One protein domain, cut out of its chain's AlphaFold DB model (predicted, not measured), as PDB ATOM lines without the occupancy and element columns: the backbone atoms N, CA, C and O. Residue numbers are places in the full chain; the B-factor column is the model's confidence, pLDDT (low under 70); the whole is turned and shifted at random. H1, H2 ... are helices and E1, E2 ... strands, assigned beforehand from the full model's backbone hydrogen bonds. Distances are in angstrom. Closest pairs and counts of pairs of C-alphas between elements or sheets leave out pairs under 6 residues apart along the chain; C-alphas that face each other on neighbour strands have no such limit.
ATOM      1  N   ILE A  14      91.907 230.260 105.247       92.75
ATOM      2  CA  ILE A  14      91.210 230.256 103.960       92.75
ATOM      3  C   ILE A  14      89.905 231.027 104.119       92.75
ATOM      4  O   ILE A  14      89.042 230.651 104.907       92.75
ATOM      5  N   ALA A  15      89.731 232.090 103.343       90.62
ATOM      6  CA  ALA A  15      88.454 232.785 103.248       90.62
ATOM      7  C   ALA A  15      87.627 232.199 102.096       90.62
ATOM      8  O   ALA A  15      88.124 232.052 100.979       90.62
ATOM      9  N   HIS A  16      86.358 231.885 102.351       90.31
ATOM     10  CA  HIS A  16      85.422 231.455 101.317       90.31
ATOM     11  C   HIS A  16      84.008 231.983 101.595       90.31
ATOM     12  O   HIS A  16      83.359 231.618 102.579       90.31
ATOM     13  N   ASN A  17      83.501 232.822 100.688       90.38
ATOM     14  CA  ASN A  17      82.223 233.529 100.815       90.38
ATOM     15  C   ASN A  17      82.124 234.317 102.134       90.38
ATOM     16  O   ASN A  17      82.850 235.284 102.333       90.38
ATOM     17  N   ARG A  18      81.213 233.908 103.026       91.75
ATOM     18  CA  ARG A  18      80.968 234.529 104.337       91.75
ATOM     19  C   ARG A  18      81.677 233.818 105.496       91.75
ATOM     20  O   ARG A  18      81.361 234.087 106.651       91.75
ATOM     21  N   PHE A  19      82.536 232.850 105.190       93.25
ATOM     22  CA  PHE A  19      83.220 232.026 106.177       93.25
ATOM     23  C   PHE A  19      84.728 232.223 106.073       93.25
ATOM     24  O   PHE A  19      85.272 232.335 104.971       93.25
ATOM     25  N   ALA A  20      85.402 232.199 107.215       93.31
ATOM     26  CA  ALA A  20      86.837 231.993 107.279       93.31
ATOM     27  C   ALA A  20      87.125 230.664 107.984       93.31
ATOM     28  O   ALA A  20      86.539 230.337 109.015       93.31
ATOM     29  N   PHE A  21      88.017 229.892 107.386       94.69
ATOM     30  CA  PHE A  21      88.491 228.606 107.862       94.69
ATOM     31  C   PHE A  21      89.898 228.815 108.399       94.69
ATOM     32  O   PHE A  21      90.770 229.275 107.665       94.69
ATOM     33  N   VAL A  22      90.112 228.510 109.673       95.44
ATOM     34  CA  VAL A  22      91.423 228.584 110.319       95.44
ATOM     35  C   VAL A  22      91.803 227.180 110.743       95.44
ATOM     36  O   VAL A  22      91.027 226.525 111.436       95.44
ATOM     37  N   GLN A  23      92.971 226.707 110.326       94.38
ATOM     38  CA  GLN A  23      93.398 225.338 110.578       94.38
ATOM     39  C   GLN A  23      94.814 225.261 111.131       94.38
ATOM     40  O   GLN A  23      95.688 226.048 110.770       94.38
ATOM     41  N   ILE A  24      95.036 224.260 111.980       94.19
ATOM     42  CA  ILE A  24      96.368 223.820 112.385       94.19
ATOM     43  C   ILE A  24      96.486 222.311 112.192       94.19
ATOM     44  O   ILE A  24      95.519 221.565 112.357       94.19
ATOM     45  N   HIS A  25      97.697 221.865 111.880       91.44
ATOM     46  CA  HIS A  25      98.006 220.456 111.677       91.44
ATOM     47  C   HIS A  25      98.734 219.909 112.912       91.44
ATOM     48  O   HIS A  25      99.637 220.552 113.465       91.44
ATOM     49  N   ARG A  26      98.314 218.732 113.382       90.31
ATOM     50  CA  ARG A  26      98.948 217.979 114.473       90.31
ATOM     51  C   ARG A  26      98.981 216.508 114.085       90.31
ATOM     52  O   ARG A  26      97.948 215.847 114.100       90.31
ATOM     53  N   ASN A  27     100.171 216.009 113.757       87.56
ATOM     54  CA  ASN A  27     100.360 214.672 113.189       87.56
ATOM     55  C   ASN A  27      99.447 214.463 111.961       87.56
ATOM     56  O   ASN A  27      99.519 215.233 111.009       87.56
ATOM     57  N   ASP A  28      98.588 213.448 111.999       87.25
ATOM     58  CA  ASP A  28      97.601 213.062 110.988       87.25
ATOM     59  C   ASP A  28      96.222 213.726 111.180       87.25
ATOM     60  O   ASP A  28      95.278 213.407 110.458       87.25
ATOM     61  N   VAL A  29      96.080 214.661 112.129       91.31
ATOM     62  CA  VAL A  29      94.811 215.334 112.439       91.31
ATOM     63  C   VAL A  29      94.874 216.822 112.097       91.31
ATOM     64  O   VAL A  29      95.801 217.539 112.483       91.31
ATOM     65  N   VAL A  30      93.832 217.304 111.417       93.31
ATOM     66  CA  VAL A  30      93.602 218.732 111.164       93.31
ATOM     67  C   VAL A  30      92.560 219.244 112.149       93.31
ATOM     68  O   VAL A  30      91.429 218.757 112.175       93.31
ATOM     69  N   LEU A  31      92.934 220.237 112.955       94.69
ATOM     70  CA  LEU A  31      91.990 220.964 113.797       94.69
ATOM     71  C   LEU A  31      91.529 222.197 113.022       94.69
ATOM     72  O   LEU A  31      92.349 223.041 112.664       94.69
ATOM     73  N   LEU A  32      90.223 222.286 112.773       95.25
ATOM     74  CA  LEU A  32      89.608 223.317 111.945       95.25
ATOM     75  C   LEU A  32      88.618 224.143 112.771       95.25
ATOM     76  O   LEU A  32      87.661 223.604 113.325       95.25
ATOM     77  N   ALA A  33      88.811 225.456 112.796       95.31
ATOM     78  CA  ALA A  33      87.826 226.422 113.261       95.31
ATOM     79  C   ALA A  33      87.168 227.115 112.065       95.31
ATOM     80  O   ALA A  33      87.832 227.472 111.089       95.31
ATOM     81  N   VAL A  34      85.859 227.340 112.162       95.12
ATOM     82  CA  VAL A  34      85.083 228.081 111.164       95.12
ATOM     83  C   VAL A  34      84.517 229.322 111.826       95.12
ATOM     84  O   VAL A  34      83.843 229.225 112.852       95.12
ATOM     85  N   THR A  35      84.760 230.485 111.235       93.38
ATOM     86  CA  THR A  35      84.237 231.759 111.726       93.38
ATOM     87  C   THR A  35      83.325 232.396 110.684       93.38
ATOM     88  O   THR A  35      83.541 232.285 109.477       93.38
ATOM     89  N   THR A  36      82.246 233.020 111.154       92.12
ATOM     90  CA  THR A  36      81.241 233.717 110.323       92.12
ATOM     91  C   THR A  36      81.293 235.232 110.476       92.12
ATOM     92  O   THR A  36      80.576 235.954 109.791       92.12
ATOM     93  N   SER A  37      82.084 235.704 111.431       87.38
ATOM     94  CA  SER A  37      82.294 237.106 111.756       87.38
ATOM     95  C   SER A  37      83.779 237.416 111.681       87.38
ATOM     96  O   SER A  37      84.615 236.524 111.850       87.38
ATOM     97  N   GLU A  38      84.109 238.685 111.479       85.50
ATOM     98  CA  GLU A  38      85.493 239.135 111.563       85.50
ATOM     99  C   GLU A  38      86.057 238.872 112.964       85.50
ATOM    100  O   GLU A  38      85.438 239.178 113.984       85.50
ATOM    101  N   CYS A  39      87.239 238.268 113.008       87.19
ATOM    102  CA  CYS A  39      87.974 237.962 114.226       87.19
ATOM    103  C   CYS A  39      89.472 237.960 113.921       87.19
ATOM    104  O   CYS A  39      89.872 237.730 112.780       87.19
ATOM    105  N   PHE A  40      90.309 238.149 114.939       91.75
ATOM    106  CA  PHE A  40      91.758 238.040 114.781       91.75
ATOM    107  C   PHE A  40      92.152 236.578 114.510       91.75
ATOM    108  O   PHE A  40      91.975 235.743 115.399       91.75
ATOM    109  N   PRO A  41      92.724 236.233 113.338       91.56
ATOM    110  CA  PRO A  41      93.070 234.844 113.032       91.56
ATOM    111  C   PRO A  41      94.089 234.259 114.015       91.56
ATOM    112  O   PRO A  41      94.013 233.083 114.347       91.56
ATOM    113  N   LEU A  42      94.996 235.096 114.536       93.31
ATOM    114  CA  LEU A  42      95.953 234.717 115.580       93.31
ATOM    115  C   LEU A  42      95.267 234.229 116.857       93.31
ATOM    116  O   LEU A  42      95.706 233.242 117.432       93.31
ATOM    117  N   PHE A  43      94.163 234.861 117.260       93.31
ATOM    118  CA  PHE A  43      93.391 234.397 118.411       93.31
ATOM    119  C   PHE A  43      92.801 233.009 118.149       93.31
ATOM    120  O   PHE A  43      92.936 232.119 118.979       93.31
ATOM    121  N   VAL A  44      92.205 232.791 116.975       95.00
ATOM    122  CA  VAL A  44      91.622 231.489 116.615       95.00
ATOM    123  C   VAL A  44      92.695 230.398 116.546       95.00
ATOM    124  O   VAL A  44      92.482 229.298 117.048       95.00
ATOM    125  N   MET A  45      93.864 230.705 115.978       94.50
ATOM    126  CA  MET A  45      95.001 229.782 115.948       94.50
ATOM    127  C   MET A  45      95.492 229.434 117.357       94.50
ATOM    128  O   MET A  45      95.756 228.263 117.623       94.50
ATOM    129  N   GLU A  46      95.547 230.405 118.269       94.19
ATOM    130  CA  GLU A  46      95.922 230.171 119.669       94.19
ATOM    131  C   GLU A  46      94.904 229.278 120.389       94.19
ATOM    132  O   GLU A  46      95.282 228.350 121.098       94.19
ATOM    133  N   VAL A  47      93.604 229.482 120.151       95.12
ATOM    134  CA  VAL A  47      92.545 228.610 120.688       95.12
ATOM    135  C   VAL A  47      92.708 227.174 120.182       95.12
ATOM    136  O   VAL A  47      92.639 226.231 120.970       95.12
ATOM    137  N   LEU A  48      92.962 226.986 118.884       95.88
ATOM    138  CA  LEU A  48      93.208 225.658 118.317       95.88
ATOM    139  C   LEU A  48      94.483 225.021 118.893       95.88
ATOM    140  O   LEU A  48      94.491 223.825 119.195       95.88
ATOM    141  N   ALA A  49      95.550 225.802 119.075       95.19
ATOM    142  CA  ALA A  49      96.794 225.333 119.676       95.19
ATOM    143  C   ALA A  49      96.593 224.929 121.143       95.19
ATOM    144  O   ALA A  49      97.085 223.879 121.554       95.19
ATOM    145  N   LEU A  50      95.810 225.696 121.905       94.56
ATOM    146  CA  LEU A  50      95.414 225.366 123.271       94.56
ATOM    147  C   LEU A  50      94.644 224.041 123.325       94.56
ATOM    148  O   LEU A  50      94.993 223.176 124.128       94.56
ATOM    149  N   VAL A  51      93.649 223.846 122.450       95.56
ATOM    150  CA  VAL A  51      92.916 222.571 122.329       95.56
ATOM    151  C   VAL A  51      93.884 221.425 122.059       95.56
ATOM    152  O   VAL A  51      93.856 220.421 122.768       95.56
ATOM    153  N   ALA A  52      94.776 221.576 121.079       95.31
ATOM    154  CA  ALA A  52      95.771 220.559 120.767       95.31
ATOM    155  C   ALA A  52      96.677 220.249 121.972       95.31
ATOM    156  O   ALA A  52      96.888 219.087 122.301       95.31
ATOM    157  N   ASN A  53      97.173 221.257 122.683       93.56
ATOM    158  CA  ASN A  53      98.042 221.043 123.840       93.56
ATOM    159  C   ASN A  53      97.307 220.310 124.976       93.56
ATOM    160  O   ASN A  53      97.864 219.393 125.589       93.56
ATOM    161  N   VAL A  54      96.042 220.665 125.232       93.75
ATOM    162  CA  VAL A  54      95.207 219.999 126.242       93.75
ATOM    163  C   VAL A  54      94.953 218.543 125.861       93.75
ATOM    164  O   VAL A  54      95.210 217.646 126.665       93.75
ATOM    165  N   LEU A  55      94.518 218.290 124.624       93.94
ATOM    166  CA  LEU A  55      94.290 216.934 124.131       93.94
ATOM    167  C   LEU A  55      95.571 216.103 124.204       93.94
ATOM    168  O   LEU A  55      95.557 215.006 124.754       93.94
ATOM    169  N   GLN A  56      96.701 216.635 123.739       92.69
ATOM    170  CA  GLN A  56      97.974 215.925 123.780       92.69
ATOM    171  C   GLN A  56      98.377 215.538 125.208       92.69
ATOM    172  O   GLN A  56      98.899 214.446 125.411       92.69
ATOM    173  N   LYS A  57      98.087 216.362 126.220       90.81
ATOM    174  CA  LYS A  57      98.360 216.001 127.619       90.81
ATOM    175  C   LYS A  57      97.438 214.888 128.144       90.81
ATOM    176  O   LYS A  57      97.909 214.028 128.884       90.81
ATOM    177  N   TYR A  58      96.171 214.849 127.726       91.81
ATOM    178  CA  TYR A  58      95.207 213.819 128.146       91.81
ATOM    179  C   TYR A  58      95.387 212.475 127.434       91.81
ATOM    180  O   TYR A  58      95.386 211.427 128.077       91.81
ATOM    181  N   ILE A  59      95.535 212.499 126.107       91.12
ATOM    182  CA  ILE A  59      95.581 211.294 125.262       91.12
ATOM    183  C   ILE A  59      96.996 210.962 124.765       91.12
ATOM    184  O   ILE A  59      97.171 210.028 123.986       91.12
ATOM    185  N   LYS A  60      98.018 211.686 125.251       89.19
ATOM    186  CA  LYS A  60      99.466 211.570 124.955       89.19
ATOM    187  C   LYS A  60      99.863 211.943 123.525       89.19
ATOM    188  O   LYS A  60     100.814 212.694 123.322       89.19
ATOM    189  N   VAL A  61      99.152 211.412 122.535       91.38
ATOM    190  CA  VAL A  61      99.382 211.642 121.106       91.38
ATOM    191  C   VAL A  61      98.046 211.935 120.444       91.38
ATOM    192  O   VAL A  61      97.080 211.200 120.639       91.38
ATOM    193  N   ILE A  62      97.990 212.993 119.640       93.25
ATOM    194  CA  ILE A  62      96.828 213.300 118.806       93.25
ATOM    195  C   ILE A  62      96.996 212.555 117.489       93.25
ATOM    196  O   ILE A  62      97.927 212.849 116.746       93.25
ATOM    197  N   SER A  63      96.126 211.585 117.237       93.56
ATOM    198  CA  SER A  63      96.039 210.844 115.981       93.56
ATOM    199  C   SER A  63      94.596 210.451 115.702       93.56
ATOM    200  O   SER A  63      93.768 210.490 116.618       93.56
ATOM    201  N   GLU A  64      94.283 210.031 114.478       91.94
ATOM    202  CA  GLU A  64      92.937 209.567 114.132       91.94
ATOM    203  C   GLU A  64      92.456 208.464 115.093       91.94
ATOM    204  O   GLU A  64      91.328 208.503 115.594       91.94
ATOM    205  N   ASN A  65      93.333 207.502 115.400       91.94
ATOM    206  CA  ASN A  65      92.996 206.378 116.267       91.94
ATOM    207  C   ASN A  65      92.781 206.816 117.722       91.94
ATOM    208  O   ASN A  65      91.758 206.493 118.320       91.94
ATOM    209  N   THR A  66      93.704 207.602 118.283       92.75
ATOM    210  CA  THR A  66      93.619 208.018 119.693       92.75
ATOM    211  C   THR A  66      92.443 208.957 119.955       92.75
ATOM    212  O   THR A  66      91.809 208.852 121.005       92.75
ATOM    213  N   VAL A  67      92.096 209.836 119.007       93.06
ATOM    214  CA  VAL A  67      90.903 210.692 119.110       93.06
ATOM    215  C   VAL A  67      89.627 209.850 119.072       93.06
ATOM    216  O   VAL A  67      88.718 210.088 119.867       93.06
ATOM    217  N   ARG A  68      89.563 208.830 118.203       92.12
ATOM    218  CA  ARG A  68      88.419 207.909 118.110       92.12
ATOM    219  C   ARG A  68      88.241 207.071 119.375       92.12
ATOM    220  O   ARG A  68      87.124 206.965 119.875       92.12
ATOM    221  N   GLU A  69      89.323 206.507 119.905       91.69
ATOM    222  CA  GLU A  69      89.306 205.696 121.131       91.69
ATOM    223  C   GLU A  69      88.907 206.511 122.372       91.69
ATOM    224  O   GLU A  69      88.280 205.978 123.285       91.69
ATOM    225  N   ASN A  70      89.224 207.811 122.399       92.00
ATOM    226  CA  ASN A  70      88.965 208.700 123.536       92.00
ATOM    227  C   ASN A  70      87.845 209.721 123.266       92.00
ATOM    228  O   ASN A  70      87.785 210.759 123.928       92.00
ATOM    229  N   PHE A  71      86.947 209.437 122.315       92.31
ATOM    230  CA  PHE A  71      85.917 210.362 121.828       92.31
ATOM    231  C   PHE A  71      85.144 211.071 122.952       92.31
ATOM    232  O   PHE A  71      85.012 212.292 122.938       92.31
ATOM    233  N   SER A  72      84.684 210.334 123.968       89.88
ATOM    234  CA  SER A  72      83.927 210.909 125.090       89.88
ATOM    235  C   SER A  72      84.728 211.937 125.895       89.88
ATOM    236  O   SER A  72      84.186 212.975 126.263       89.88
ATOM    237  N   VAL A  73      86.016 211.675 126.141       90.56
ATOM    238  CA  VAL A  73      86.901 212.590 126.880       90.56
ATOM    239  C   VAL A  73      87.189 213.829 126.038       90.56
ATOM    240  O   VAL A  73      87.132 214.938 126.554       90.56
ATOM    241  N   VAL A  74      87.438 213.658 124.735       94.00
ATOM    242  CA  VAL A  74      87.658 214.776 123.803       94.00
ATOM    243  C   VAL A  74      86.460 215.731 123.814       94.00
ATOM    244  O   VAL A  74      86.655 216.934 123.950       94.00
ATOM    245  N   TYR A  75      85.230 215.215 123.741       93.81
ATOM    246  CA  TYR A  75      84.022 216.048 123.801       93.81
ATOM    247  C   TYR A  75      83.882 216.799 125.126       93.81
ATOM    248  O   TYR A  75      83.657 218.005 125.115       93.81
ATOM    249  N   GLN A  76      84.076 216.113 126.254       92.12
ATOM    250  CA  GLN A  76      84.025 216.748 127.575       92.12
ATOM    251  C   GLN A  76      85.085 217.845 127.720       92.12
ATOM    252  O   GLN A  76      84.797 218.918 128.243       92.12
ATOM    253  N   LEU A  77      86.300 217.607 127.218       93.81
ATOM    254  CA  LEU A  77      87.357 218.616 127.219       93.81
ATOM    255  C   LEU A  77      86.977 219.827 126.376       93.81
ATOM    256  O   LEU A  77      87.188 220.945 126.825       93.81
ATOM    257  N   LEU A  78      86.409 219.634 125.183       94.44
ATOM    258  CA  LEU A  78      85.984 220.750 124.337       94.44
ATOM    259  C   LEU A  78      84.882 221.590 124.998       94.44
ATOM    260  O   LEU A  78      84.952 222.815 124.923       94.44
ATOM    261  N   GLU A  79      83.913 220.956 125.669       91.94
ATOM    262  CA  GLU A  79      82.829 221.647 126.385       91.94
ATOM    263  C   GLU A  79      83.327 222.474 127.580       91.94
ATOM    264  O   GLU A  79      82.836 223.579 127.810       91.94
ATOM    265  N   GLU A  80      84.312 221.970 128.327       92.00
ATOM    266  CA  GLU A  80      84.873 222.678 129.487       92.00
ATOM    267  C   GLU A  80      85.935 223.721 129.089       92.00
ATOM    268  O   GLU A  80      86.109 224.745 129.761       92.00
ATOM    269  N   LEU A  81      86.650 223.484 127.983       93.31
ATOM    270  CA  LEU A  81      87.720 224.352 127.495       93.31
ATOM    271  C   LEU A  81      87.181 225.558 126.725       93.31
ATOM    272  O   LEU A  81      87.729 226.648 126.878       93.31
ATOM    273  N   ILE A  82      86.141 225.388 125.898       93.50
ATOM    274  CA  ILE A  82      85.615 226.434 125.011       93.50
ATOM    275  C   ILE A  82      84.116 226.625 125.235       93.50
ATOM    276  O   ILE A  82      83.317 225.711 125.054       93.50
ATOM    277  N   HIS A  83      83.712 227.866 125.504       90.12
ATOM    278  CA  HIS A  83      82.310 228.256 125.581       90.12
ATOM    279  C   HIS A  83      82.000 229.368 124.575       90.12
ATOM    280  O   HIS A  83      82.604 230.439 124.609       90.12
ATOM    281  N   ASN A  84      81.055 229.118 123.661       87.81
ATOM    282  CA  ASN A  84      80.625 230.073 122.629       87.81
ATOM    283  C   ASN A  84      81.788 230.690 121.811       87.81
ATOM    284  O   ASN A  84      81.784 231.879 121.501       87.81
ATOM    285  N   GLY A  85      82.813 229.887 121.504       85.81
ATOM    286  CA  GLY A  85      83.990 230.318 120.740       85.81
ATOM    287  C   GLY A  85      85.097 230.999 121.555       85.81
ATOM    288  O   GLY A  85      86.115 231.372 120.977       85.81
ATOM    289  N   TYR A  86      84.944 231.127 122.876       89.50
ATOM    290  CA  TYR A  86      85.951 231.711 123.766       89.50
ATOM    291  C   TYR A  86      86.511 230.662 124.737       89.50
ATOM    292  O   TYR A  86      85.734 229.865 125.271       89.50
ATOM    293  N   PRO A  87      87.828 230.657 125.014       91.50
ATOM    294  CA  PRO A  87      88.399 229.830 126.072       91.50
ATOM    295  C   PRO A  87      87.786 230.155 127.437       91.50
ATOM    296  O   PRO A  87      87.724 231.322 127.827       91.50
ATOM    297  N   LEU A  88      87.359 229.122 128.161       87.69
ATOM    298  CA  LEU A  88      86.792 229.219 129.504       87.69
ATOM    299  C   LEU A  88      87.777 228.682 130.548       87.69
ATOM    300  O   LEU A  88      88.349 229.461 131.312       87.69
ATOM    301  N   THR A  89      88.005 227.366 130.563       86.19
ATOM    302  CA  THR A  89      88.890 226.711 131.536       86.19
ATOM    303  C   THR A  89      90.192 226.298 130.867       86.19
ATOM    304  O   THR A  89      90.285 225.229 130.281       86.19
ATOM    305  N   THR A  90      91.221 227.140 130.953       86.75
ATOM    306  CA  THR A  90      92.516 226.882 130.291       86.75
ATOM    307  C   THR A  90      93.553 226.226 131.204       86.75
ATOM    308  O   THR A  90      94.584 225.751 130.733       86.75
ATOM    309  N   GLU A  91      93.310 226.211 132.516       85.06
ATOM    310  CA  GLU A  91      94.248 225.672 133.499       85.06
ATOM    311  C   GLU A  91      94.111 224.155 133.610       85.06
ATOM    312  O   GLU A  91      93.084 223.632 134.042       85.06
ATOM    313  N   MET A  92      95.187 223.444 133.280       84.25
ATOM    314  CA  MET A  92      95.188 221.985 133.200       84.25
ATOM    315  C   MET A  92      94.800 221.296 134.514       84.25
ATOM    316  O   MET A  92      94.014 220.361 134.498       84.25
ATOM    317  N   HIS A  93      95.283 221.775 135.663       78.31
ATOM    318  CA  HIS A  93      94.920 221.174 136.951       78.31
ATOM    319  C   HIS A  93      93.417 221.308 137.255       78.31
ATOM    320  O   HIS A  93      92.821 220.412 137.841       78.31
ATOM    321  N   VAL A  94      92.791 222.411 136.824       82.56
ATOM    322  CA  VAL A  94      91.342 222.610 136.966       82.56
ATOM    323  C   VAL A  94      90.588 221.697 135.999       82.56
ATOM    324  O   VAL A  94      89.606 221.077 136.397       82.56
ATOM    325  N   LEU A  95      91.070 221.559 134.759       86.62
ATOM    326  CA  LEU A  95      90.509 220.615 133.790       86.62
ATOM    327  C   LEU A  95      90.570 219.172 134.303       86.62
ATOM    328  O   LEU A  95      89.572 218.472 134.204       86.62
ATOM    329  N   GLU A  96      91.677 218.744 134.915       85.62
ATOM    330  CA  GLU A  96      91.846 217.390 135.477       85.62
ATOM    331  C   GLU A  96      90.880 217.100 136.643       85.62
ATOM    332  O   GLU A  96      90.524 215.941 136.876       85.62
ATOM    333  N   GLU A  97      90.414 218.134 137.356       82.12
ATOM    334  CA  GLU A  97      89.363 218.013 138.377       82.12
ATOM    335  C   GLU A  97      87.948 217.894 137.772       82.12
ATOM    336  O   GLU A  97      87.080 217.249 138.369       82.12
ATOM    337  N   LEU A  98      87.700 218.520 136.614       84.81
ATOM    338  CA  LEU A  98      86.392 218.553 135.939       84.81
ATOM    339  C   LEU A  98      86.191 217.360 134.997       84.81
ATOM    340  O   LEU A  98      85.120 216.750 134.978       84.81
ATOM    341  N   VAL A  99      87.237 217.016 134.251       87.31
ATOM    342  CA  VAL A  99      87.299 215.933 133.274       87.31
ATOM    343  C   VAL A  99      88.410 214.986 133.695       87.31
ATOM    344  O   VAL A  99      89.600 215.292 133.586       87.31
ATOM    345  N   LEU A 100      88.012 213.813 134.187       82.75
ATOM    346  CA  LEU A 100      88.948 212.808 134.676       82.75
ATOM    347  C   LEU A 100      89.799 212.260 133.517       82.75
ATOM    348  O   LEU A 100      89.235 211.792 132.525       82.75
ATOM    349  N   PRO A 101      91.140 212.251 133.635       80.62
ATOM    350  CA  PRO A 101      92.005 211.685 132.608       80.62
ATOM    351  C   PRO A 101      91.714 210.200 132.350       80.62
ATOM    352  O   PRO A 101      91.361 209.472 133.286       80.62
ATOM    353  N   PRO A 102      91.901 209.705 131.117       72.00
ATOM    354  CA  PRO A 102      91.764 208.287 130.813       72.00
ATOM    355  C   PRO A 102      92.903 207.504 131.489       72.00
ATOM    356  O   PRO A 102      94.023 207.420 130.991       72.00
ATOM    357  N   SER A 103      92.629 206.944 132.666       67.06
ATOM    358  CA  SER A 103      93.503 206.004 133.374       67.06
ATOM    359  C   SER A 103      92.882 204.604 133.370       67.06
ATOM    360  O   SER A 103      91.664 204.461 133.214       67.06
ATOM    361  N   LEU A 104      93.708 203.566 133.554       55.03
ATOM    362  CA  LEU A 104      93.250 202.167 133.657       55.03
ATOM    363  C   LEU A 104      92.180 201.995 134.753       55.03
ATOM    364  O   LEU A 104      91.221 201.246 134.586       55.03
ATOM    365  N   ASP A 105      92.292 202.761 135.840       56.81
ATOM    366  CA  ASP A 105      91.316 202.764 136.930       56.81
ATOM    367  C   ASP A 105      89.971 203.378 136.517       56.81
ATOM    368  O   ASP A 105      88.915 202.911 136.947       56.81
ATOM    369  N   ASN A 106      89.982 204.406 135.666       56.59
ATOM    370  CA  ASN A 106      88.763 205.070 135.201       56.59
ATOM    371  C   ASN A 106      88.014 204.231 134.158       56.59
ATOM    372  O   ASN A 106      86.786 204.186 134.191       56.59
ATOM    373  N   THR A 107      88.737 203.495 133.309       56.56
ATOM    374  CA  THR A 107      88.152 202.520 132.369       56.56
ATOM    375  C   THR A 107      87.575 201.305 133.096       56.56
ATOM    376  O   THR A 107      86.485 200.847 132.765       56.56
ATOM    377  N   PHE A 108      88.244 200.808 134.142       52.78
ATOM    378  CA  PHE A 108      87.704 199.717 134.961       52.78
ATOM    379  C   PHE A 108      86.436 200.136 135.726       52.78
ATOM    380  O   PHE A 108      85.487 199.364 135.850       52.78
ATOM    381  N   ARG A 109      86.375 201.386 136.199       52.91
ATOM    382  CA  ARG A 109      85.216 201.933 136.925       52.91
ATOM    383  C   ARG A 109      84.024 202.262 136.029       52.91
ATOM    384  O   ARG A 109      82.896 202.086 136.482       52.91
ATOM    385  N   SER A 110      84.246 202.682 134.780       55.41
ATOM    386  CA  SER A 110      83.159 202.894 133.813       55.41
ATOM    387  C   SER A 110      82.481 201.586 133.392       55.41
ATOM    388  O   SER A 110      81.295 201.588 133.094       55.41
ATOM    389  N   VAL A 111      83.208 200.461 133.408       57.19
ATOM    390  CA  VAL A 111      82.659 199.121 133.117       57.19
ATOM    391  C   VAL A 111      81.805 198.577 134.273       57.19
ATOM    392  O   VAL A 111      80.924 197.753 134.051       57.19
ATOM    393  N   LEU A 112      82.027 199.051 135.502       58.22
ATOM    394  CA  LEU A 112      81.309 198.599 136.701       58.22
ATOM    395  C   LEU A 112      80.010 199.374 136.995       58.22
ATOM    396  O   LEU A 112      79.410 199.143 138.042       58.22
ATOM    397  N   ASP A 113      79.592 200.289 136.112       55.25
ATOM    398  CA  ASP A 113      78.371 201.110 136.235       55.25
ATOM    399  C   ASP A 113      78.227 201.808 137.606       55.25
ATOM    400  O   ASP A 113      77.138 202.019 138.145       55.25
TER     401      ASP A 113
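This is residues 14 to 113 of the 231 residues of an uncharacterized protein of Trypanosoma congolense (strain IL3000) (UniProt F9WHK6). A small antiparallel sheet, in the order E1 E2 E3, has the long helix H1 slantwise over one face and its other face bare. H3 packs on residues 51 to 55 of H1, H4 packs on H3, short H2 lies near H1 and H3, and residues 104 to 113, with H5, stick out. The printed part has 100 residues, with three named strands followed by five named helices; its class is mixed, helices and strands. It is elongated, 50 by 27 by 20 A, yet only just compact, close to loose, with a radius of gyration of the C-alphas of 15.0 A.

E1 is residues 14 to 16, beginning at C-alpha 14 (91.210, 230.256, 103.960). E2, residues 19 to 26, spans 22.7 A, and E3, residues 29 to 35, 19.5 A. H1, residues 41 to 59, spans 26.7 A. H2 is residues 64 to 69, H3 residues 71 to 81 over 15.2 A, H4 residues 92 to 98, and H5 residues 104 to 111, ending at C-alpha 111 (82.659, 199.121, 133.117).

The strands form a meander, each the antiparallel neighbour of the one before; N 14 and O 21 are 2.8 A apart, N 24 and O 31 3.0 A, both within hydrogen-bond range. H1 is over E2 and E3 at a height over the sheet of 9.5 A; the C-alphas of Leu 31 and Leu 48, the closest of E3 and H1, are 6.6 A apart. With residues 51 to 55 alone, H1 touches H3, closest at C-alphas 55 and 74, 7.0 A, at a steep tilt of 47 degrees, opposite ways. H3 touches H4, closest at C-alphas 80 and 95, 7.4 A. In the five helices every O i to N i+4 pair is within hydrogen-bond range.

The C-alphas of Asn 17 and Leu 112 are farthest apart, 50.1 A. The printed part has no cut and no long link. Residues 103 to 113 are under pLDDT 70.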